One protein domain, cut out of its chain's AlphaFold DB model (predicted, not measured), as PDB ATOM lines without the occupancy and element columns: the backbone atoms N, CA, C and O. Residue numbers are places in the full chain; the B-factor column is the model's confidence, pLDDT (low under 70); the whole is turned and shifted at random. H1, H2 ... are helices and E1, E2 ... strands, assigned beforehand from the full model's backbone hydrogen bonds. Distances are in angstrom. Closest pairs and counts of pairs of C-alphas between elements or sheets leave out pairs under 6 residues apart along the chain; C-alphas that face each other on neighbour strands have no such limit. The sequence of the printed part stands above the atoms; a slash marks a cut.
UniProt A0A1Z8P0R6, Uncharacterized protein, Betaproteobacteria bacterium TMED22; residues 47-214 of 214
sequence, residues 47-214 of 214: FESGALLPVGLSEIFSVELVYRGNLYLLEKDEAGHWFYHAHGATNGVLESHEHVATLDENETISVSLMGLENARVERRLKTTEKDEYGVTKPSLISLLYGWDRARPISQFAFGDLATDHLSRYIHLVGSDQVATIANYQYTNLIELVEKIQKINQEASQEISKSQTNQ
ATOM      1  N   PHE A  47      42.185  34.053 -11.746       76.56
ATOM      2  CA  PHE A  47      41.531  35.018 -12.606       76.56
ATOM      3  C   PHE A  47      42.287  35.327 -13.898       76.56
ATOM      4  O   PHE A  47      41.621  35.662 -14.870       76.56
ATOM      5  N   GLU A  48      43.616  35.218 -13.992       78.12
ATOM      6  CA  GLU A  48      44.361  35.458 -15.243       78.12
ATOM      7  C   GLU A  48      43.927  34.509 -16.358       78.12
ATOM      8  O   GLU A  48      43.766  34.939 -17.500       78.12
ATOM      9  N   SER A  49      43.623  33.257 -16.014       82.44
ATOM     10  CA  SER A  49      43.099  32.267 -16.962       82.44
ATOM     11  C   SER A  49      41.678  32.586 -17.452       82.44
ATOM     12  O   SER A  49      41.253  32.108 -18.500       82.44
ATOM     13  N   GLY A  50      40.935  33.403 -16.695       87.31
ATOM     14  CA  GLY A  50      39.515  33.680 -16.914       87.31
ATOM     15  C   GLY A  50      38.574  32.629 -16.312       87.31
ATOM     16  O   GLY A  50      37.369  32.875 -16.253       87.31
ATOM     17  N   ALA A  51      39.092  31.495 -15.837       89.75
ATOM     18  CA  ALA A  51      38.334  30.554 -15.021       89.75
ATOM     19  C   ALA A  51      38.171  31.082 -13.589       89.75
ATOM     20  O   ALA A  51      38.976  31.889 -13.117       89.75
ATOM     21  N   LEU A  52      37.117  30.631 -12.902       90.25
ATOM     22  CA  LEU A  52      36.961  30.903 -11.477       90.25
ATOM     23  C   LEU A  52      37.745  29.915 -10.609       90.25
ATOM     24  O   LEU A  52      38.320  30.329  -9.611       90.25
ATOM     25  N   LEU A  53      37.756  28.629 -10.973       90.81
ATOM     26  CA  LEU A  53      38.419  27.583 -10.195       90.81
ATOM     27  C   LEU A  53      39.886  27.401 -10.618       90.81
ATOM     28  O   LEU A  53      40.182  27.482 -11.812       90.81
ATOM     29  N   PRO A  54      40.803  27.139  -9.663       85.88
ATOM     30  CA  PRO A  54      42.225  26.913  -9.953       85.88
ATOM     31  C   PRO A  54      42.485  25.589 -10.686       85.88
ATOM     32  O   PRO A  54      43.477  25.468 -11.401       85.88
ATOM     33  N   VAL A  55      41.608  24.605 -10.481       90.12
ATOM     34  CA  VAL A  55      41.671  23.238 -11.011       90.12
ATOM     35  C   VAL A  55      40.263  22.778 -11.390       90.12
ATOM     36  O   VAL A  55      39.275  23.412 -11.003       90.12
ATOM     37  N   GLY A  56      40.165  21.678 -12.138       91.31
ATOM     38  CA  GLY A  56      38.874  21.075 -12.474       91.31
ATOM     39  C   GLY A  56      38.164  20.499 -11.247       91.31
ATOM     40  O   GLY A  56      38.795  20.133 -10.253       91.31
ATOM     41  N   LEU A  57      36.840  20.353 -11.325       92.12
ATOM     42  CA  LEU A  57      36.039  19.811 -10.224       92.12
ATOM     43  C   LEU A  57      36.432  18.365  -9.884       92.12
ATOM     44  O   LEU A  57      36.236  17.926  -8.755       92.12
ATOM     45  N   SER A  58      37.017  17.620 -10.825       91.56
ATOM     46  CA  SER A  58      37.568  16.276 -10.601       91.56
ATOM     47  C   SER A  58      38.703  16.250  -9.569       91.56
ATOM     48  O   SER A  58      38.809  15.273  -8.831       91.56
ATOM     49  N   GLU A  59      39.500  17.316  -9.484       91.62
ATOM     50  CA  GLU A  59      40.656  17.445  -8.583       91.62
ATOM     51  C   GLU A  59      40.281  18.015  -7.208       91.62
ATOM     52  O   GLU A  59      41.045  17.890  -6.249       91.62
ATOM     53  N   ILE A  60      39.090  18.607  -7.097       93.62
ATOM     54  CA  ILE A  60      38.526  19.079  -5.833       93.62
ATOM     55  C   ILE A  60      37.892  17.892  -5.115       93.62
ATOM     56  O   ILE A  60      37.037  17.199  -5.673       93.62
ATOM     57  N   PHE A  61      38.308  17.664  -3.875       93.19
ATOM     58  CA  PHE A  61      37.802  16.579  -3.044       93.19
ATOM     59  C   PHE A  61      36.716  17.055  -2.075       93.19
ATOM     60  O   PHE A  61      35.722  16.358  -1.868       93.19
ATOM     61  N   SER A  62      36.884  18.244  -1.497       94.12
ATOM     62  CA  SER A  62      35.880  18.848  -0.629       94.12
ATOM     63  C   SER A  62      35.735  20.346  -0.862       94.12
ATOM     64  O   SER A  62      36.651  21.035  -1.320       94.12
ATOM     65  N   VAL A  63      34.536  20.838  -0.570       94.81
ATOM     66  CA  VAL A  63      34.152  22.243  -0.642       94.81
ATOM     67  C   VAL A  63      33.515  22.621   0.684       94.81
ATOM     68  O   VAL A  63      32.474  22.086   1.058       94.81
ATOM     69  N   GLU A  64      34.117  23.577   1.380       94.44
ATOM     70  CA  GLU A  64      33.497  24.211   2.538       94.44
ATOM     71  C   GLU A  64      32.835  25.512   2.102       94.44
ATOM     72  O   GLU A  64      33.467  26.384   1.505       94.44
ATOM     73  N   LEU A  65      31.555  25.656   2.426       94.62
ATOM     74  CA  LEU A  65      30.797  26.883   2.246       94.62
ATOM     75  C   LEU A  65      30.459  27.446   3.621       94.62
ATOM     76  O   LEU A  65      29.792  26.798   4.423       94.62
ATOM     77  N   VAL A  66      30.891  28.672   3.893       93.94
ATOM     78  CA  VAL A  66      30.490  29.417   5.086       93.94
ATOM     79  C   VAL A  66      29.464  30.450   4.659       93.94
ATOM     80  O   VAL A  66      29.821  31.454   4.046       93.94
ATOM     81  N   TYR A  67      28.195  30.211   4.981       93.44
ATOM     82  CA  TYR A  67      27.089  31.100   4.630       93.44
ATOM     83  C   TYR A  67      26.402  31.627   5.887       93.44
ATOM     84  O   TYR A  67      25.874  30.860   6.698       93.44
ATOM     85  N   ARG A  68      26.416  32.956   6.062       89.88
ATOM     86  CA  ARG A  68      25.844  33.644   7.239       89.88
ATOM     87  C   ARG A  68      26.301  33.040   8.579       89.88
ATOM     88  O   ARG A  68      25.520  32.938   9.520       89.88
ATOM     89  N   GLY A  69      27.564  32.617   8.646       86.56
ATOM     90  CA  GLY A  69      28.172  32.015   9.835       86.56
ATOM     91  C   GLY A  69      27.909  30.518  10.031       86.56
ATOM     92  O   GLY A  69      28.464  29.943  10.961       86.56
ATOM     93  N   ASN A  70      27.119  29.874   9.168       87.69
ATOM     94  CA  ASN A  70      26.925  28.424   9.187       87.69
ATOM     95  C   ASN A  70      27.900  27.752   8.217       87.69
ATOM     96  O   ASN A  70      28.089  28.242   7.102       87.69
ATOM     97  N   LEU A  71      28.496  26.638   8.643       89.31
ATOM     98  CA  LEU A  71      29.422  25.843   7.841       89.31
ATOM     99  C   LEU A  71      28.675  24.704   7.135       89.31
ATOM    100  O   LEU A  71      27.935  23.952   7.769       89.31
ATOM    101  N   TYR A  72      28.926  24.555   5.837       90.62
ATOM    102  CA  TYR A  72      28.467  23.440   5.022       90.62
ATOM    103  C   TYR A  72      29.675  22.768   4.389       90.62
ATOM    104  O   TYR A  72      30.356  23.382   3.572       90.62
ATOM    105  N   LEU A  73      29.943  21.523   4.771       91.06
ATOM    106  CA  LEU A  73      31.023  20.732   4.199       91.06
ATOM    107  C   LEU A  73      30.436  19.771   3.164       91.06
ATOM    108  O   LEU A  73      29.583  18.949   3.489       91.06
ATOM    109  N   LEU A  74      30.875  19.902   1.918       92.56
ATOM    110  CA  LEU A  74      30.555  19.003   0.815       92.56
ATOM    111  C   LEU A  74      31.805  18.185   0.513       92.56
ATOM    112  O   LEU A  74      32.875  18.764   0.338       92.56
ATOM    113  N   GLU A  75      31.692  16.868   0.435       91.44
ATOM    114  CA  GLU A  75      32.832  15.986   0.172       91.44
ATOM    115  C   GLU A  75      32.485  14.957  -0.891       91.44
ATOM    116  O   GLU A  75      31.316  14.641  -1.111       91.44
ATOM    117  N   LYS A  76      33.512  14.433  -1.553       90.88
ATOM    118  CA  LYS A  76      33.388  13.223  -2.356       90.88
ATOM    119  C   LYS A  76      33.522  11.976  -1.491       90.88
ATOM    120  O   LYS A  76      34.326  11.945  -0.560       90.88
ATOM    121  N   ASP A  77      32.771  10.937  -1.825       87.56
ATOM    122  CA  ASP A  77      33.026   9.580  -1.342       87.56
ATOM    123  C   ASP A  77      34.167   8.914  -2.140       87.56
ATOM    124  O   ASP A  77      34.754   9.514  -3.049       87.56
ATOM    125  N   GLU A  78      34.508   7.664  -1.814       86.00
ATOM    126  CA  GLU A  78      35.557   6.915  -2.528       86.00
ATOM    127  C   GLU A  78      35.248   6.698  -4.021       86.00
ATOM    128  O   GLU A  78      36.167   6.549  -4.829       86.00
ATOM    129  N   ALA A  79      33.967   6.701  -4.403       88.38
ATOM    130  CA  ALA A  79      33.520   6.592  -5.789       88.38
ATOM    131  C   ALA A  79      33.521   7.949  -6.522       88.38
ATOM    132  O   ALA A  79      33.303   7.996  -7.735       88.38
ATOM    133  N   GLY A  80      33.806   9.046  -5.814       89.75
ATOM    134  CA  GLY A  80      33.826  10.399  -6.352       89.75
ATOM    135  C   GLY A  80      32.458  11.079  -6.384       89.75
ATOM    136  O   GLY A  80      32.334  12.123  -7.031       89.75
ATOM    137  N   HIS A  81      31.445  10.517  -5.722       92.25
ATOM    138  CA  HIS A  81      30.124  11.125  -5.611       92.25
ATOM    139  C   HIS A  81      30.091  12.150  -4.489       92.25
ATOM    140  O   HIS A  81      30.604  11.915  -3.398       92.25
ATOM    141  N   TRP A  82      29.446  13.278  -4.751       92.69
ATOM    142  CA  TRP A  82      29.310  14.350  -3.784       92.69
ATOM    143  C   TRP A  82      28.223  14.055  -2.754       92.69
ATOM    144  O   TRP A  82      27.108  13.676  -3.103       92.69
ATOM    145  N   PHE A  83      28.520  14.330  -1.493       88.88
ATOM    146  CA  PHE A  83      27.549  14.329  -0.410       88.88
ATOM    147  C   PHE A  83      27.779  15.511   0.527       88.88
ATOM    148  O   PHE A  83      28.864  16.099   0.584       88.88
ATOM    149  N   TYR A  84      26.734  15.874   1.264       87.69
ATOM    150  CA  TYR A  84      26.843  16.831   2.351       87.69
ATOM    151  C   TYR A  84      27.267  16.104   3.628       87.69
ATOM    152  O   TYR A  84      26.577  15.207   4.112       87.69
ATOM    153  N   HIS A  85      28.397  16.510   4.197       81.50
ATOM    154  CA  HIS A  85      28.879  15.982   5.459       81.50
ATOM    155  C   HIS A  85      28.242  16.775   6.609       81.50
ATOM    156  O   HIS A  85      28.682  17.878   6.957       81.50
ATOM    157  N   ALA A  86      27.184  16.210   7.194       66.12
ATOM    158  CA  ALA A  86      26.415  16.807   8.281       66.12
ATOM    159  C   ALA A  86      27.208  16.851   9.600       66.12
ATOM    160  O   ALA A  86      26.991  16.055  10.508       66.12
ATOM    161  N   HIS A  87      28.121  17.811   9.737       59.84
ATOM    162  CA  HIS A  87      28.749  18.093  11.023       59.84
ATOM    163  C   HIS A  87      27.846  19.003  11.857       59.84
ATOM    164  O   HIS A  87      27.747  20.209  11.620       59.84
ATOM    165  N   GLY A  88      27.233  18.444  12.898       43.06
ATOM    166  CA  GLY A  88      26.880  19.240  14.065       43.06
ATOM    167  C   GLY A  88      28.176  19.663  14.750       43.06
ATOM    168  O   GLY A  88      28.884  18.826  15.300       43.06
ATOM    169  N   ALA A  89      28.530  20.948  14.704       34.09
ATOM    170  CA  ALA A  89      29.671  21.461  15.451       34.09
ATOM    171  C   ALA A  89      29.367  21.441  16.961       34.09
ATOM    172  O   ALA A  89      29.017  22.458  17.554       34.09
ATOM    173  N   THR A  90      29.510  20.287  17.607       33.22
ATOM    174  CA  THR A  90      29.631  20.192  19.064       33.22
ATOM    175  C   THR A  90      31.111  20.183  19.431       33.22
ATOM    176  O   THR A  90      31.802  19.181  19.287       33.22
ATOM    177  N   ASN A  91      31.610  21.328  19.904       30.78
ATOM    178  CA  ASN A  91      32.926  21.486  20.542       30.78
ATOM    179  C   ASN A  91      34.169  21.077  19.721       30.78
ATOM    180  O   ASN A  91      35.198  20.742  20.303       30.78
ATOM    181  N   GLY A  92      34.120  21.152  18.387       33.53
ATOM    182  CA  GLY A  92      35.318  21.001  17.546       33.53
ATOM    183  C   GLY A  92      35.898  19.583  17.483       33.53
ATOM    184  O   GLY A  92      37.044  19.419  17.072       33.53
ATOM    185  N   VAL A  93      35.126  18.566  17.874       33.00
ATOM    186  CA  VAL A  93      35.471  17.155  17.672       33.00
ATOM    187  C   VAL A  93      34.649  16.633  16.497       33.00
ATOM    188  O   VAL A  93      33.423  16.637  16.547       33.00
ATOM    189  N   LEU A  94      35.335  16.224  15.428       41.16
ATOM    190  CA  LEU A  94      34.731  15.583  14.262       41.16
ATOM    191  C   LEU A  94      34.495  14.104  14.612       41.16
ATOM    192  O   LEU A  94      35.454  13.335  14.691       41.16
ATOM    193  N   GLU A  95      33.254  13.693  14.866       40.47
ATOM    194  CA  GLU A  95      32.920  12.265  14.900       40.47
ATOM    195  C   GLU A  95      32.817  11.768  13.454       40.47
ATOM    196  O   GLU A  95      31.864  12.093  12.753       40.47
ATOM    197  N   SER A  96      33.809  11.008  12.974       43.56
ATOM    198  CA  SER A  96      33.761  10.475  11.609       43.56
ATOM    199  C   SER A  96      32.688   9.397  11.519       43.56
ATOM    200  O   SER A  96      32.809   8.353  12.165       43.56
ATOM    201  N   HIS A  97      31.644   9.623  10.735       53.97
ATOM    202  CA  HIS A  97      30.757   8.567  10.260       53.97
ATOM    203  C   HIS A  97      30.850   8.570   8.734       53.97
ATOM    204  O   HIS A  97      30.809   9.622   8.101       53.97
ATOM    205  N   GLU A  98      31.069   7.402   8.142       50.91
ATOM    206  CA  GLU A  98      31.222   7.270   6.697       50.91
ATOM    207  C   GLU A  98      29.838   7.359   6.045       50.91
ATOM    208  O   GLU A  98      29.017   6.446   6.157       50.91
ATOM    209  N   HIS A  99      29.550   8.499   5.418       64.75
ATOM    210  CA  HIS A  99      28.327   8.705   4.656       64.75
ATOM    211  C   HIS A  99      28.583   8.344   3.192       64.75
ATOM    212  O   HIS A  99      29.437   8.936   2.538       64.75
ATOM    213  N   VAL A 100      27.832   7.373   2.672       62.22
ATOM    214  CA  VAL A 100      27.772   7.107   1.229       62.22
ATOM    215  C   VAL A 100      26.774   8.083   0.619       62.22
ATOM    216  O   VAL A 100      25.648   8.189   1.111       62.22
ATOM    217  N   ALA A 101      27.173   8.779  -0.446       72.50
ATOM    218  CA  ALA A 101      26.314   9.741  -1.122       72.50
ATOM    219  C   ALA A 101      25.028   9.080  -1.632       72.50
ATOM    220  O   ALA A 101      25.071   8.042  -2.303       72.50
ATOM    221  N   THR A 102      23.870   9.695  -1.378       74.25
ATOM    222  CA  THR A 102      22.659   9.304  -2.104       74.25
ATOM    223  C   THR A 102      22.704   9.838  -3.537       74.25
ATOM    224  O   THR A 102      23.375  10.827  -3.838       74.25
ATOM    225  N   LEU A 103      21.976   9.186  -4.449       76.75
ATOM    226  CA  LEU A 103      21.967   9.584  -5.861       76.75
ATOM    227  C   LEU A 103      21.449  11.022  -6.061       76.75
ATOM    228  O   LEU A 103      22.036  11.767  -6.843       76.75
ATOM    229  N   ASP A 104      20.394  11.413  -5.337       82.81
ATOM    230  CA  ASP A 104      19.793  12.756  -5.430       82.81
ATOM    231  C   ASP A 104      20.724  13.849  -4.879       82.81
ATOM    232  O   ASP A 104      20.856  14.920  -5.482       82.81
ATOM    233  N   GLU A 105      21.412  13.577  -3.764       82.06
ATOM    234  CA  GLU A 105      22.409  14.493  -3.199       82.06
ATOM    235  C   GLU A 105      23.575  14.694  -4.156       82.06
ATOM    236  O   GLU A 105      23.936  15.837  -4.452       82.06
ATOM    237  N   ASN A 106      24.115  13.596  -4.691       90.06
ATOM    238  CA  ASN A 106      25.210  13.651  -5.644       90.06
ATOM    239  C   ASN A 106      24.835  14.467  -6.881       90.06
ATOM    240  O   ASN A 106      25.597  15.348  -7.275       90.06
ATOM    241  N   GLU A 107      23.669  14.220  -7.481       90.88
ATOM    242  CA  GLU A 107      23.213  14.973  -8.652       90.88
ATOM    243  C   GLU A 107      23.055  16.467  -8.331       90.88
ATOM    244  O   GLU A 107      23.617  17.320  -9.023       90.88
ATOM    245  N   THR A 108      22.364  16.786  -7.233       89.38
ATOM    246  CA  THR A 108      22.103  18.167  -6.802       89.38
ATOM    247  C   THR A 108      23.398  18.948  -6.558       89.38
ATOM    248  O   THR A 108      23.559  20.075  -7.048       89.38
ATOM    249  N   ILE A 109      24.330  18.367  -5.797       92.56
ATOM    250  CA  ILE A 109      25.602  19.012  -5.462       92.56
ATOM    251  C   ILE A 109      26.473  19.121  -6.714       92.56
ATOM    252  O   ILE A 109      27.008  20.196  -6.988       92.56
ATOM    253  N   SER A 110      26.560  18.056  -7.518       93.44
ATOM    254  CA  SER A 110      27.351  18.049  -8.752       93.44
ATOM    255  C   SER A 110      26.926  19.157  -9.704       93.44
ATOM    256  O   SER A 110      27.775  19.908 -10.175       93.44
ATOM    257  N   VAL A 111      25.624  19.308  -9.971       91.38
ATOM    258  CA  VAL A 111      25.109  20.352 -10.873       91.38
ATOM    259  C   VAL A 111      25.465  21.747 -10.369       91.38
ATOM    260  O   VAL A 111      25.924  22.591 -11.143       91.38
ATOM    261  N   SER A 112      25.321  21.971  -9.067       91.62
ATOM    262  CA  SER A 112      25.633  23.257  -8.443       91.62
ATOM    263  C   SER A 112      27.131  23.585  -8.530       91.62
ATOM    264  O   SER A 112      27.504  24.694  -8.917       91.62
ATOM    265  N   LEU A 113      28.003  22.613  -8.242       93.19
ATOM    266  CA  LEU A 113      29.459  22.787  -8.297       93.19
ATOM    267  C   LEU A 113      30.001  22.856  -9.734       93.19
ATOM    268  O   LEU A 113      30.939  23.611  -9.994       93.19
ATOM    269  N   MET A 114      29.380  22.160 -10.691       92.12
ATOM    270  CA  MET A 114      29.674  22.330 -12.120       92.12
ATOM    271  C   MET A 114      29.391  23.763 -12.586       92.12
ATOM    272  O   MET A 114      30.074  24.264 -13.481       92.12
ATOM    273  N   GLY A 115      28.423  24.453 -11.974       87.69
ATOM    274  CA  GLY A 115      28.210  25.884 -12.186       87.69
ATOM    275  C   GLY A 115      29.478  26.694 -11.909       87.69
ATOM    276  O   GLY A 115      29.913  27.463 -12.769       87.69
ATOM    277  N   LEU A 116      30.132  26.450 -10.767       87.69
ATOM    278  CA  LEU A 116      31.380  27.125 -10.398       87.69
ATOM    279  C   LEU A 116      32.550  26.782 -11.317       87.69
ATOM    280  O   LEU A 116      33.304  27.678 -11.689       87.69
ATOM    281  N   GLU A 117      32.700  25.519 -11.710       91.69
ATOM    282  CA  GLU A 117      33.743  25.100 -12.659       91.69
ATOM    283  C   GLU A 117      33.609  25.824 -14.008       91.69
ATOM    284  O   GLU A 117      34.588  26.282 -14.614       91.69
ATOM    285  N   ASN A 118      32.366  25.998 -14.453       91.56
ATOM    286  CA  ASN A 118      32.046  26.703 -15.686       91.56
ATOM    287  C   ASN A 118      31.971  28.224 -15.518       91.56
ATOM    288  O   ASN A 118      31.899  28.936 -16.523       91.56
ATOM    289  N   ALA A 119      32.023  28.743 -14.290       92.50
ATOM    290  CA  ALA A 119      32.011  30.173 -14.048       92.50
ATOM    291  C   ALA A 119      33.242  30.831 -14.685       92.50
ATOM    292  O   ALA A 119      34.363  30.299 -14.699       92.50
ATOM    293  N   ARG A 120      33.009  32.011 -15.257       93.81
ATOM    294  CA  ARG A 120      34.032  32.809 -15.926       93.81
ATOM    295  C   ARG A 120      34.123  34.170 -15.273       93.81
ATOM    296  O   ARG A 120      33.110  34.771 -14.923       93.81
ATOM    297  N   VAL A 121      35.354  34.639 -15.136       93.75
ATOM    298  CA  VAL A 121      35.646  36.002 -14.712       93.75
ATOM    299  C   VAL A 121      35.241  36.953 -15.834       93.75
ATOM    300  O   VAL A 121      35.776  36.884 -16.939       93.75
ATOM    301  N   GLU A 122      34.305  37.848 -15.542       93.38
ATOM    302  CA  GLU A 122      33.779  38.827 -16.496       93.38
ATOM    303  C   GLU A 122      34.635  40.095 -16.514       93.38
ATOM    304  O   GLU A 122      34.986  40.617 -17.572       93.38
ATOM    305  N   ARG A 123      35.017  40.580 -15.328       91.94
ATOM    306  CA  ARG A 123      35.867  41.757 -15.156       91.94
ATOM    307  C   ARG A 123      36.864  41.523 -14.036       91.94
ATOM    308  O   ARG A 123      36.522  40.957 -13.006       91.94
ATOM    309  N   ARG A 124      38.087  42.013 -14.227       90.44
ATOM    310  CA  ARG A 124      39.139  42.037 -13.204       90.44
ATOM    311  C   ARG A 124      39.299  43.453 -12.682       90.44
ATOM    312  O   ARG A 124      39.326  44.404 -13.463       90.44
ATOM    313  N   LEU A 125      39.420  43.575 -11.374       87.38
ATOM    314  CA  LEU A 125      39.531  44.819 -10.638       87.38
ATOM    315  C   LEU A 125      40.760  44.716  -9.740       87.38
ATOM    316  O   LEU A 125      40.888  43.799  -8.928       87.38
ATOM    317  N   LYS A 126      41.681  45.664  -9.892       77.50
ATOM    318  CA  LYS A 126      42.738  45.855  -8.897       77.50
ATOM    319  C   LYS A 126      42.113  46.552  -7.708       77.50
ATOM    320  O   LYS A 126      41.354  47.499  -7.914       77.50
ATOM    321  N   THR A 127      42.416  46.116  -6.493       67.38
ATOM    322  CA  THR A 127      41.846  46.778  -5.323       67.38
ATOM    323  C   THR A 127      42.899  47.241  -4.330       67.38
ATOM    324  O   THR A 127      43.667  46.461  -3.773       67.38
ATOM    325  N   THR A 128      42.890  48.550  -4.096       65.38
ATOM    326  CA  THR A 128      43.408  49.188  -2.883       65.38
ATOM    327  C   THR A 128      42.329  49.309  -1.800       65.38
ATOM    328  O   THR A 128      42.672  49.474  -0.635       65.38
ATOM    329  N   GLU A 129      41.042  49.179  -2.150       68.81
ATOM    330  CA  GLU A 129      39.889  49.404  -1.264       68.81
ATOM    331  C   GLU A 129      38.903  48.220  -1.321       68.81
ATOM    332  O   GLU A 129      37.850  48.265  -1.951       68.81
ATOM    333  N   LYS A 130      39.264  47.102  -0.677       71.62
ATOM    334  CA  LYS A 130      38.463  45.858  -0.660       71.62
ATOM    335  C   LYS A 130      37.065  46.038  -0.049       71.62
ATOM    336  O   LYS A 130      36.143  45.324  -0.433       71.62
ATOM    337  N   ASP A 131      36.909  46.980   0.879       83.25
ATOM    338  CA  ASP A 131      35.633  47.258   1.547       83.25
ATOM    339  C   ASP A 131      34.539  47.730   0.574       83.25
ATOM    340  O   ASP A 131      33.372  47.416   0.799       83.25
ATOM    341  N   GLU A 132      34.890  48.406  -0.529       86.19
ATOM    342  CA  GLU A 132      33.920  48.922  -1.514       86.19
ATOM    343  C   GLU A 132      33.098  47.805  -2.177       86.19
ATOM    344  O   GLU A 132      31.958  48.012  -2.584       86.19
ATOM    345  N   TYR A 133      33.655  46.597  -2.257       92.00
ATOM    346  CA  TYR A 133      33.043  45.472  -2.963       92.00
ATOM    347  C   TYR A 133      32.325  44.485  -2.035       92.00
ATOM    348  O   TYR A 133      31.909  43.418  -2.488       92.00
ATOM    349  N   GLY A 134      32.230  44.778  -0.733       91.88
ATOM    350  CA  GLY A 134      31.606  43.892   0.259       91.88
ATOM    351  C   GLY A 134      32.365  42.581   0.512       91.88
ATOM    352  O   GLY A 134      31.871  41.697   1.207       91.88
ATOM    353  N   VAL A 135      33.578  42.427  -0.029       91.38
ATOM    354  CA  VAL A 135      34.368  41.182   0.061       91.38
ATOM    355  C   VAL A 135      35.112  41.020   1.391       91.38
ATOM    356  O   VAL A 135      35.637  39.948   1.673       91.38
ATOM    357  N   THR A 136      35.162  42.061   2.225       90.38
ATOM    358  CA  THR A 136      35.758  42.007   3.574       90.38
ATOM    359  C   THR A 136      34.790  41.510   4.639       90.38
ATOM    360  O   THR A 136      35.217  40.963   5.655       90.38
ATOM    361  N   LYS A 137      33.484  41.656   4.399       90.94
ATOM    362  CA  LYS A 137      32.400  41.094   5.218       90.94
ATOM    363  C   LYS A 137      31.455  40.284   4.327       90.94
ATOM    364  O   LYS A 137      30.270  40.609   4.240       90.94
ATOM    365  N   PRO A 138      31.979  39.257   3.639       93.44
ATOM    366  CA  PRO A 138      31.207  38.510   2.668       93.44
ATOM    367  C   PRO A 138      30.118  37.706   3.377       93.44
ATOM    368  O   PRO A 138      30.313  37.175   4.474       93.44
ATOM    369  N   SER A 139      28.963  37.580   2.731       88.44
ATOM    370  CA  SER A 139      27.890  36.716   3.236       88.44
ATOM    371  C   SER A 139      28.147  35.233   2.955       88.44
ATOM    372  O   SER A 139      27.608  34.385   3.671       88.44
ATOM    373  N   LEU A 140      28.996  34.939   1.963       95.25
ATOM    374  CA  LEU A 140      29.433  33.605   1.569       95.25
ATOM    375  C   LEU A 140      30.955  33.569   1.385       95.25
ATOM    376  O   LEU A 140      31.529  34.383   0.657       95.25
ATOM    377  N   ILE A 141      31.592  32.575   1.992       95.88
ATOM    378  CA  ILE A 141      32.990  32.213   1.745       95.88
ATOM    379  C   ILE A 141      33.010  30.771   1.246       95.88
ATOM    380  O   ILE A 141      32.309  29.926   1.799       95.88
ATOM    381  N   SER A 142      33.809  30.486   0.221       95.31
ATOM    382  CA  SER A 142      34.056  29.128  -0.265       95.31
ATOM    383  C   SER A 142      35.528  28.779  -0.103       95.31
ATOM    384  O   SER A 142      36.393  29.564  -0.494       95.31
ATOM    385  N   LEU A 143      35.814  27.618   0.479       95.12
ATOM    386  CA  LEU A 143      37.144  27.033   0.552       95.12
ATOM    387  C   LEU A 143      37.118  25.726  -0.233       95.12
ATOM    388  O   LEU A 143      36.220  24.903  -0.059       95.12
ATOM    389  N   LEU A 144      38.098  25.549  -1.109       94.44
ATOM    390  CA  LEU A 144      38.227  24.369  -1.954       94.44
ATOM    391  C   LEU A 144      39.436  23.583  -1.494       94.44
ATOM    392  O   LEU A 144      40.506  24.168  -1.346       94.44
ATOM    393  N   TYR A 145      39.290  22.277  -1.326       93.50
ATOM    394  CA  TYR A 145      40.371  21.400  -0.900       93.50
ATOM    395  C   TYR A 145      40.633  20.333  -1.956       93.50
ATOM    396  O   TYR A 145      39.709  19.763  -2.542       93.50
ATOM    397  N   GLY A 146      41.916  20.065  -2.184       92.12
ATOM    398  CA  GLY A 146      42.353  18.903  -2.943       92.12
ATOM    399  C   GLY A 146      42.345  17.638  -2.082       92.12
ATOM    400  O   GLY A 146      41.883  17.626  -0.941       92.12
ATOM    401  N   TRP A 147      42.909  16.566  -2.630       85.94
ATOM    402  CA  TRP A 147      42.996  15.259  -1.973       85.94
ATOM    403  C   TRP A 147      43.758  15.252  -0.642       85.94
ATOM    404  O   TRP A 147      43.463  14.426   0.217       85.94
ATOM    405  N   ASP A 148      44.737  16.142  -0.463       81.62
ATOM    406  CA  ASP A 148      45.554  16.199   0.752       81.62
ATOM    407  C   ASP A 148      44.794  16.756   1.971       81.62
ATOM    408  O   ASP A 148      45.231  16.531   3.099       81.62
ATOM    409  N   ARG A 149      43.666  17.458   1.748       76.62
ATOM    410  CA  ARG A 149      42.742  18.098   2.714       76.62
ATOM    411  C   ARG A 149      43.376  18.991   3.788       76.62
ATOM    412  O   ARG A 149      42.668  19.573   4.603       76.62
ATOM    413  N   ALA A 150      44.697  19.126   3.815       81.38
ATOM    414  CA  ALA A 150      45.413  19.820   4.876       81.38
ATOM    415  C   ALA A 150      45.266  21.340   4.765       81.38
ATOM    416  O   ALA A 150      45.325  22.046   5.775       81.38
ATOM    417  N   ARG A 151      45.136  21.854   3.538       85.31
ATOM    418  CA  ARG A 151      45.010  23.283   3.248       85.31
ATOM    419  C   ARG A 151      44.089  23.499   2.052       85.31
ATOM    420  O   ARG A 151      44.106  22.688   1.126       85.31
ATOM    421  N   PRO A 152      43.318  24.595   2.036       92.00
ATOM    422  CA  PRO A 152      42.531  24.924   0.866       92.00
ATOM    423  C   PRO A 152      43.457  25.298  -0.298       92.00
ATOM    424  O   PRO A 152      44.377  26.101  -0.140       92.00
ATOM    425  N   ILE A 153      43.189  24.744  -1.480       91.62
ATOM    426  CA  ILE A 153      43.866  25.104  -2.734       91.62
ATOM    427  C   ILE A 153      43.428  26.484  -3.235       91.62
ATOM    428  O   ILE A 153      44.142  27.141  -3.992       91.62
ATOM    429  N   SER A 154      42.238  26.938  -2.838       91.38
ATOM    430  CA  SER A 154      41.749  28.293  -3.078       91.38
ATOM    431  C   SER A 154      40.656  28.656  -2.090       91.38
ATOM    432  O   SER A 154      39.891  27.803  -1.638       91.38
ATOM    433  N   GLN A 155      40.580  29.947  -1.788       93.94
ATOM    434  CA  GLN A 155      39.544  30.518  -0.947       93.94
ATOM    435  C   GLN A 155      38.955  31.752  -1.626       93.94
ATOM    436  O   GLN A 155      39.677  32.665  -2.033       93.94
ATOM    437  N   PHE A 156      37.631  31.783  -1.716       94.25
ATOM    438  CA  PHE A 156      36.874  32.840  -2.366       94.25
ATOM    439  C   PHE A 156      35.935  33.518  -1.378       94.25
ATOM    440  O   PHE A 156      35.151  32.853  -0.702       94.25
ATOM    441  N   ALA A 157      35.980  34.845  -1.334       95.19
ATOM    442  CA  ALA A 157      35.004  35.664  -0.630       95.19
ATOM    443  C   ALA A 157      34.042  36.292  -1.644       95.19
ATOM    444  O   ALA A 157      34.468  37.030  -2.535       95.19
ATOM    445  N   PHE A 158      32.750  36.002  -1.512       95.19
ATOM    446  CA  PHE A 158      31.713  36.551  -2.383       95.19
ATOM    447  C   PHE A 158      31.142  37.819  -1.747       95.19
ATOM    448  O   PHE A 158      30.541  37.780  -0.670       95.19
ATOM    449  N   GLY A 159      31.370  38.941  -2.420       94.56
ATOM    450  CA  GLY A 159      30.979  40.270  -1.976       94.56
ATOM    451  C   GLY A 159      29.586  40.670  -2.445       94.56
ATOM    452  O   GLY A 159      28.680  39.844  -2.582       94.56
ATOM    453  N   ASP A 160      29.419  41.963  -2.697       94.88
ATOM    454  CA  ASP A 160      28.125  42.590  -2.945       94.88
ATOM    455  C   ASP A 160      27.614  42.490  -4.392       94.88
ATOM    456  O   ASP A 160      28.318  42.115  -5.335       94.88
ATOM    457  N   LEU A 161      26.319  42.831  -4.503       94.56
ATOM    458  CA  LEU A 161      25.703  43.520  -5.633       94.56
ATOM    459  C   LEU A 161      26.647  44.233  -6.598       94.56
ATOM    460  O   LEU A 161      26.990  45.365  -6.261       94.56
ATOM    461  N   ALA A 162      27.068  43.697  -7.749       91.50
ATOM    462  CA  ALA A 162      27.720  44.603  -8.696       91.50
ATOM    463  C   ALA A 162      26.709  45.668  -9.143       91.50
ATOM    464  O   ALA A 162      25.500  45.432  -9.188       91.50
ATOM    465  N   THR A 163      27.194  46.864  -9.465       89.88
ATOM    466  CA  THR A 163      26.332  48.003  -9.822       89.88
ATOM    467  C   THR A 163      25.494  47.764 -11.082       89.88
ATOM    468  O   THR A 163      24.530  48.479 -11.323       89.88
ATOM    469  N   ASP A 164      25.869  46.780 -11.901       90.06
ATOM    470  CA  ASP A 164      25.108  46.328 -13.072       90.06
ATOM    471  C   ASP A 164      23.904  45.436 -12.720       90.06
ATOM    472  O   ASP A 164      23.089  45.146 -13.592       90.06
ATOM    473  N   HIS A 165      23.778  45.014 -11.457       91.38
ATOM    474  CA  HIS A 165      22.773  44.082 -10.943       91.38
ATOM    475  C   HIS A 165      22.787  42.672 -11.554       91.38
ATOM    476  O   HIS A 165      21.933  41.849 -11.217       91.38
ATOM    477  N   LEU A 166      23.753  42.368 -12.418       95.00
ATOM    478  CA  LEU A 166      23.875  41.092 -13.121       95.00
ATOM    479  C   LEU A 166      25.081  40.287 -12.645       95.00
ATOM    480  O   LEU A 166      25.089  39.065 -12.802       95.00
ATOM    481  N   SER A 167      26.048  40.945 -12.012       95.62
ATOM    482  CA  SER A 167      27.304  40.338 -11.599       95.62
ATOM    483  C   SER A 167      27.517  40.407 -10.088       95.62
ATOM    484  O   SER A 167      26.924  41.206  -9.367       95.62
ATOM    485  N   ARG A 168      28.374  39.528  -9.579       96.00
ATOM    486  CA  ARG A 168      28.777  39.440  -8.176       96.00
ATOM    487  C   ARG A 168      30.264  39.720  -8.061       96.00
ATOM    488  O   ARG A 168      31.041  39.128  -8.810       96.00
ATOM    489  N   TYR A 169      30.661  40.554  -7.103       95.25
ATOM    490  CA  TYR A 169      32.072  40.682  -6.750       95.25
ATOM    491  C   TYR A 169      32.596  39.420  -6.063       95.25
ATOM    492  O   TYR A 169      31.946  38.850  -5.187       95.25
ATOM    493  N   ILE A 170      33.802  39.007  -6.433       94.50
ATOM    494  CA  ILE A 170      34.511  37.889  -5.822       94.50
ATOM    495  C   ILE A 170      35.961  38.274  -5.560       94.50
ATOM    496  O   ILE A 170      36.631  38.853  -6.412       94.50
ATOM    497  N   HIS A 171      36.451  37.962  -4.369       93.62
ATOM    498  CA  HIS A 171      37.838  38.162  -3.973       93.62
ATOM    499  C   HIS A 171      38.525  36.810  -3.826       93.62
ATOM    500  O   HIS A 171      38.005  35.923  -3.148       93.62
ATOM    501  N   LEU A 172      39.692  36.661  -4.458       91.44
ATOM    502  CA  LEU A 172      40.592  35.544  -4.191       91.44
ATOM    503  C   LEU A 172      41.387  35.879  -2.924       91.44
ATOM    504  O   LEU A 172      42.220  36.789  -2.914       91.44
ATOM    505  N   VAL A 173      41.101  35.179  -1.830       89.56
ATOM    506  CA  VAL A 173      41.737  35.457  -0.540       89.56
ATOM    507  C   VAL A 173      43.241  35.206  -0.642       89.56
ATOM    508  O   VAL A 173      43.686  34.266  -1.290       89.56
ATOM    509  N   GLY A 174      44.032  36.093  -0.037       86.50
ATOM    510  CA  GLY A 174      45.490  36.094  -0.181       86.50
ATOM    511  C   GLY A 174      46.015  36.913  -1.365       86.50
ATOM    512  O   GLY A 174      47.214  37.164  -1.408       86.50
ATOM    513  N   SER A 175      45.153  37.410  -2.263       85.38
ATOM    514  CA  SER A 175      45.551  38.294  -3.371       85.38
ATOM    515  C   SER A 175      45.030  39.735  -3.221       85.38
ATOM    516  O   SER A 175      44.213  40.058  -2.343       85.38
ATOM    517  N   ASP A 176      45.501  40.632  -4.088       85.19
ATOM    518  CA  ASP A 176      45.008  42.002  -4.286       85.19
ATOM    519  C   ASP A 176      43.948  42.102  -5.405       85.19
ATOM    520  O   ASP A 176      43.599  43.201  -5.845       85.19
ATOM    521  N   GLN A 177      43.419  40.960  -5.862       85.69
ATOM    522  CA  GLN A 177      42.514  40.893  -7.005       85.69
ATOM    523  C   GLN A 177      41.067  40.652  -6.598       85.69
ATOM    524  O   GLN A 177      40.727  39.645  -5.978       85.69
ATOM    525  N   VAL A 178      40.196  41.548  -7.050       91.38
ATOM    526  CA  VAL A 178      38.749  41.334  -7.071       91.38
ATOM    527  C   VAL A 178      38.327  41.118  -8.516       91.38
ATOM    528  O   VAL A 178      38.871  41.714  -9.442       91.38
ATOM    529  N   ALA A 179      37.354  40.254  -8.731       92.81
ATOM    530  CA  ALA A 179      36.754  40.023 -10.027       92.81
ATOM    531  C   ALA A 179      35.235  40.124  -9.937       92.81
ATOM    532  O   ALA A 179      34.666  40.216  -8.848       92.81
ATOM    533  N   THR A 180      34.578  40.111 -11.089       94.88
ATOM    534  CA  THR A 180      33.145  39.850 -11.177       94.88
ATOM    535  C   THR A 180      32.884  38.528 -11.881       94.88
ATOM    536  O   THR A 180      33.601  38.157 -12.813       94.88
ATOM    537  N   ILE A 181      31.847  37.832 -11.432       95.31
ATOM    538  CA  ILE A 181      31.245  36.680 -12.108       95.31
ATOM    539  C   ILE A 181      29.746  36.921 -12.260       95.31
ATOM    540  O   ILE A 181      29.174  37.711 -11.507       95.31
ATOM    541  N   ALA A 182      29.087  36.185 -13.147       96.12
ATOM    542  CA  ALA A 182      27.638  36.259 -13.270       96.12
ATOM    543  C   ALA A 182      26.940  35.908 -11.940       96.12
ATOM    544  O   ALA A 182      27.230  34.883 -11.315       96.12
ATOM    545  N   ASN A 183      25.984  36.733 -11.507       95.62
ATOM    546  CA  ASN A 183      25.345  36.621 -10.191       95.62
ATOM    547  C   ASN A 183      24.543  35.319 -10.008       95.62
ATOM    548  O   ASN A 183      24.374  34.851  -8.881       95.62
ATOM    549  N   TYR A 184      24.076  34.698 -11.095       94.25
ATOM    550  CA  TYR A 184      23.388  33.409 -11.002       94.25
ATOM    551  C   TYR A 184      24.305  32.306 -10.444       94.25
ATOM    552  O   TYR A 184      23.820  31.424  -9.752       94.25
ATOM    553  N   GLN A 185      25.627  32.391 -10.644       94.00
ATOM    554  CA  GLN A 185      26.578  31.421 -10.086       94.00
ATOM    555  C   GLN A 185      26.602  31.467  -8.557       94.00
ATOM    556  O   GLN A 185      26.583  30.435  -7.893       94.00
ATOM    557  N   TYR A 186      26.579  32.677  -7.994       93.94
ATOM    558  CA  TYR A 186      26.412  32.878  -6.558       93.94
ATOM    559  C   TYR A 186      25.044  32.367  -6.085       93.94
ATOM    560  O   TYR A 186      24.957  31.670  -5.081       93.94
ATOM    561  N   THR A 187      23.982  32.682  -6.828       94.19
ATOM    562  CA  THR A 187      22.605  32.311  -6.460       94.19
ATOM    563  C   THR A 187      22.431  30.792  -6.402       94.19
ATOM    564  O   THR A 187      21.913  30.292  -5.410       94.19
ATOM    565  N   ASN A 188      22.976  30.053  -7.374       93.56
ATOM    566  CA  ASN A 188      22.958  28.587  -7.393       93.56
ATOM    567  C   ASN A 188      23.606  27.973  -6.137       93.56
ATOM    568  O   ASN A 188      23.109  26.984  -5.604       93.56
ATOM    569  N   LEU A 189      24.699  28.559  -5.629       93.69
ATOM    570  CA  LEU A 189      25.322  28.091  -4.385       93.69
ATOM    571  C   LEU A 189      24.450  28.352  -3.161       93.69
ATOM    572  O   LEU A 189      24.391  27.516  -2.260       93.69
ATOM    573  N   ILE A 190      23.784  29.505  -3.114       94.31
ATOM    574  CA  ILE A 190      22.863  29.814  -2.019       94.31
ATOM    575  C   ILE A 190      21.669  28.863  -2.046       94.31
ATOM    576  O   ILE A 190      21.320  28.313  -1.006       94.31
ATOM    577  N   GLU A 191      21.103  28.596  -3.222       94.12
ATOM    578  CA  GLU A 191      20.012  27.634  -3.389       94.12
ATOM    579  C   GLU A 191      20.419  26.222  -2.944       94.12
ATOM    580  O   GLU A 191      19.649  25.553  -2.253       94.12
ATOM    581  N   LEU A 192      21.647  25.785  -3.258       92.94
ATOM    582  CA  LEU A 192      22.191  24.521  -2.752       92.94
ATOM    583  C   LEU A 192      22.227  24.503  -1.218       92.94
ATOM    584  O   LEU A 192      21.740  23.559  -0.594       92.94
ATOM    585  N   VAL A 193      22.794  25.545  -0.607       91.69
ATOM    586  CA  VAL A 193      22.911  25.656   0.854       91.69
ATOM    587  C   VAL A 193      21.534  25.666   1.519       91.69
ATOM    588  O   VAL A 193      21.320  24.961   2.504       91.69
ATOM    589  N   GLU A 194      20.581  26.425   0.985       91.81
ATOM    590  CA  GLU A 194      19.215  26.497   1.504       91.81
ATOM    591  C   GLU A 194      18.473  25.160   1.348       91.81
ATOM    592  O   GLU A 194      17.760  24.742   2.266       91.81
ATOM    593  N   LYS A 195      18.691  24.430   0.244       89.94
ATOM    594  CA  LYS A 195      18.159  23.071   0.066       89.94
ATOM    595  C   LYS A 195      18.721  22.116   1.126       89.94
ATOM    596  O   LYS A 195      17.941  21.407   1.760       89.94
ATOM    597  N   ILE A 196      20.032  22.147   1.376       86.44
ATOM    598  CA  ILE A 196      20.677  21.340   2.427       86.44
ATOM    599  C   ILE A 196      20.114  21.690   3.812       86.44
ATOM    600  O   ILE A 196      19.741  20.800   4.574       86.44
ATOM    601  N   GLN A 197      19.993  22.982   4.139       85.31
ATOM    602  CA  GLN A 197      19.401  23.434   5.404       85.31
ATOM    603  C   GLN A 197      17.992  22.873   5.605       85.31
ATOM    604  O   GLN A 197      17.680  22.374   6.687       85.31
ATOM    605  N   LYS A 198      17.150  22.952   4.570       85.50
ATOM    606  CA  LYS A 198      15.771  22.466   4.621       85.50
ATOM    607  C   LYS A 198      15.714  20.960   4.883       85.50
ATOM    608  O   LYS A 198      15.000  20.543   5.791       85.50
ATOM    609  N   ILE A 199      16.506  20.172   4.156       80.81
ATOM    610  CA  ILE A 199      16.580  18.712   4.332       80.81
ATOM    611  C   ILE A 199      16.994  18.362   5.769       80.81
ATOM    612  O   ILE A 199      16.337  17.561   6.435       80.81
ATOM    613  N   ASN A 200      18.029  19.021   6.297       75.31
ATOM    614  CA  ASN A 200      18.503  18.774   7.662       75.31
ATOM    615  C   ASN A 200      17.458  19.135   8.729       75.31
ATOM    616  O   ASN A 200      17.337  18.449   9.750       75.31
ATOM    617  N   GLN A 201      16.698  20.213   8.516       77.69
ATOM    618  CA  GLN A 201      15.615  20.613   9.415       77.69
ATOM    619  C   GLN A 201      14.473  19.594   9.412       77.69
ATOM    620  O   GLN A 201      13.987  19.235  10.485       77.69
ATOM    621  N   GLU A 202      14.065  19.112   8.237       75.44
ATOM    622  CA  GLU A 202      13.026  18.085   8.091       75.44
ATOM    623  C   GLU A 202      13.442  16.782   8.790       75.44
ATOM    624  O   GLU A 202      12.706  16.289   9.649       75.44
ATOM    625  N   ALA A 203      14.669  16.304   8.550       69.94
ATOM    626  CA  ALA A 203      15.213  15.116   9.211       69.94
ATOM    627  C   ALA A 203      15.261  15.263  10.746       69.94
ATOM    628  O   ALA A 203      14.838  14.372  11.487       69.94
ATOM    629  N   SER A 204      15.708  16.421  11.247       71.44
ATOM    630  CA  SER A 204      15.765  16.696  12.691       71.44
ATOM    631  C   SER A 204      14.376  16.673  13.345       71.44
ATOM    632  O   SER A 204      14.212  16.182  14.466       71.44
ATOM    633  N   GLN A 205      13.353  17.180  12.649       73.75
ATOM    634  CA  GLN A 205      11.972  17.158  13.133       73.75
ATOM    635  C   GLN A 205      11.398  15.739  13.186       73.75
ATOM    636  O   GLN A 205      10.670  15.415  14.126       73.75
ATOM    637  N   GLU A 206      11.702  14.890  12.205       69.56
ATOM    638  CA  GLU A 206      11.251  13.493  12.184       69.56
ATOM    639  C   GLU A 206      11.862  12.668  13.320       69.56
ATOM    640  O   GLU A 206      11.144  11.919  13.996       69.56
ATOM    641  N   ILE A 207      13.155  12.862  13.599       70.31
ATOM    642  CA  ILE A 207      13.839  12.223  14.731       70.31
ATOM    643  C   ILE A 207      13.194  12.657  16.055       70.31
ATOM    644  O   ILE A 207      12.827  11.809  16.871       70.31
ATOM    645  N   SER A 208      12.973  13.963  16.247       73.25
ATOM    646  CA  SER A 208      12.358  14.500  17.470       73.25
ATOM    647  C   SER A 208      10.930  13.978  17.696       73.25
ATOM    648  O   SER A 208      10.574  13.589  18.813       73.25
ATOM    649  N   LYS A 209      10.115  13.882  16.634       73.62
ATOM    650  CA  LYS A 209       8.766  13.287  16.697       73.62
ATOM    651  C   LYS A 209       8.806  11.806  17.073       73.62
ATOM    652  O   LYS A 209       7.974  11.359  17.857       73.62
ATOM    653  N   SER A 210       9.767  11.058  16.538       68.88
ATOM    654  CA  SER A 210       9.912   9.622  16.806       68.88
ATOM    655  C   SER A 210      10.337   9.339  18.250       68.88
ATOM    656  O   SER A 210       9.851   8.384  18.847       68.88
ATOM    657  N   GLN A 211      11.175  10.199  18.838       68.56
ATOM    658  CA  GLN A 211      11.606  10.099  20.239       68.56
ATOM    659  C   GLN A 211      10.528  10.519  21.248       68.56
ATOM    660  O   GLN A 211      10.529  10.034  22.371       68.56
ATOM    661  N   THR A 212       9.603  11.404  20.865       69.62
ATOM    662  CA  THR A 212       8.509  11.859  21.749       69.62
ATOM    663  C   THR A 212       7.352  10.848  21.822       69.62
ATOM    664  O   THR A 212       6.535  10.905  22.737       69.62
ATOM    665  N   ASN A 213       7.274   9.921  20.861       59.47
ATOM    666  CA  ASN A 213       6.250   8.873  20.782       59.47
ATOM    667  C   ASN A 213       6.710   7.513  21.357       59.47
ATOM    668  O   ASN A 213       6.024   6.510  21.146       59.47
ATOM    669  N   GLN A 214       7.855   7.473  22.048       50.72
ATOM    670  CA  GLN A 214       8.343   6.332  22.838       50.72
ATOM    671  C   GLN A 214       8.227   6.637  24.331       50.72
ATOM    672  O   GLN A 214       7.910   5.688  25.082       50.72
TER     673      GLN A 214
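What this domain is: This is residues 47 to 214 of the 214 residues of an uncharacterized protein of Betaproteobacteria bacterium TMED22 (UniProt A0A1Z8P0R6). One strongly twisted sheet of eight strands curls round two helices, H1 and H3, which run side by side in opposite ways over the same face. H3 is much the longer, and its far end, from residue 201 on, sticks out of the body as an arm that makes the length of the whole; the short H2 is on the opposite face, towards the E4 end of the sheet. The printed part has 168 residues with three named helices and eight named strands, in the order E1 E2 E3 H1 E4 H2 E5 E6 E7 E8 H3, and the class is mixed, helices and strands. The sheet's order is E3 E2 E1 E5 E6 E7 E8 E4, antiparallel throughout. The whole is compact, with a radius of gyration of the C-alphas of 17.2 A, yet elongated in outline, spanning 60 by 31 by 29 A.

Where its parts are: The sheet begins along the chain with E1, residues 62 to 67, 16.0 A from first to last C-alpha, with C-alpha 62 at (35.880, 18.848, -0.629). E2 is residues 70 to 76, 20.2 A long, and E3 is residues 82 to 85. E4 is residues 123 to 126. E5, residues 140 to 145, is 16.6 A long, and E6, residues 152 to 161, is the longest strand at 25.9 A. E7, residues 167 to 172, is 16.0 A long, and E8, residues 177 to 182, is 16.8 A long. Of the helices, H1 is residues 103 to 118, 22.2 A long, with C-alpha 103 at (21.967, 9.584, -5.861). H2 is residues 130 to 133. H3 is residues 183 to 212, 43.8 A long, and ends at C-alpha 212, (8.509, 11.859, 21.749).

How they stand to each other: The sheet has E3 and E4 as its edge strands. It holds two meanders, each strand the antiparallel neighbour of the one before: E1 E2 E3 and E5 E6 E7 E8. E1 and E5, one from each meander, are antiparallel neighbours with 167 degrees between their N-to-C directions, and N 66 and O 141 are within hydrogen-bond range at 2.8 A. In the hairpin E1 and E2, N 65 and O 72 are 2.8 A apart; in the hairpin E2 and E3, N 83 and O 75 are 2.8 A apart. On the other side of E1, in the hairpin E5 and E6, N 156 and O 142 are 2.8 A apart. In the hairpin E6 and E7, N 159 and O 169 are 2.8 A apart, and in the hairpin E7 and E8, N 170 and O 179 are 2.8 A apart. E8 and E4 have N 125 and O 178 at 2.7 A. H1 is on the sheet; its closest C-alphas to E3 are those of Asn 106 and Trp 82, 4.6 A. H3 is on the same face, and the C-alphas of Tyr 72 in E2 and Val 193, the closest of the two elements, are 7.3 A apart. H3 touches H1 with residues 185 to 192 alone, at a shallow tilt of 22 degrees, opposite ways; the closest C-alphas are those of Ser 112 and Asn 188, 6.1 A. H2 is on the opposite face at a height over the sheet of 8.0 A, only just over none of the strands, with 2 C-alphas falling on E6 and 2 on E7. Every O i to N i+4 pair in H3 is within hydrogen-bond range, against 11 of 12 in H1; H2 is too short for such a pair, and its 1 pair of O i and N i+3 is within range.

The domain as a whole: The two C-alphas farthest apart are those of Lys 126 and Gln 214, 61.3 A. Residues 201 to 214, of which 201 to 212 belong to H3, stand free; the body without them spans 44 by 31 by 29 A. The printed part has no cut. The link from E3 to H1, residues 86 to 102, is long. The mean pLDDT of the printed part is 83.9, and it is under 70 at residues 86 to 100, 127 to 129, 203, 206 and 210 to 214.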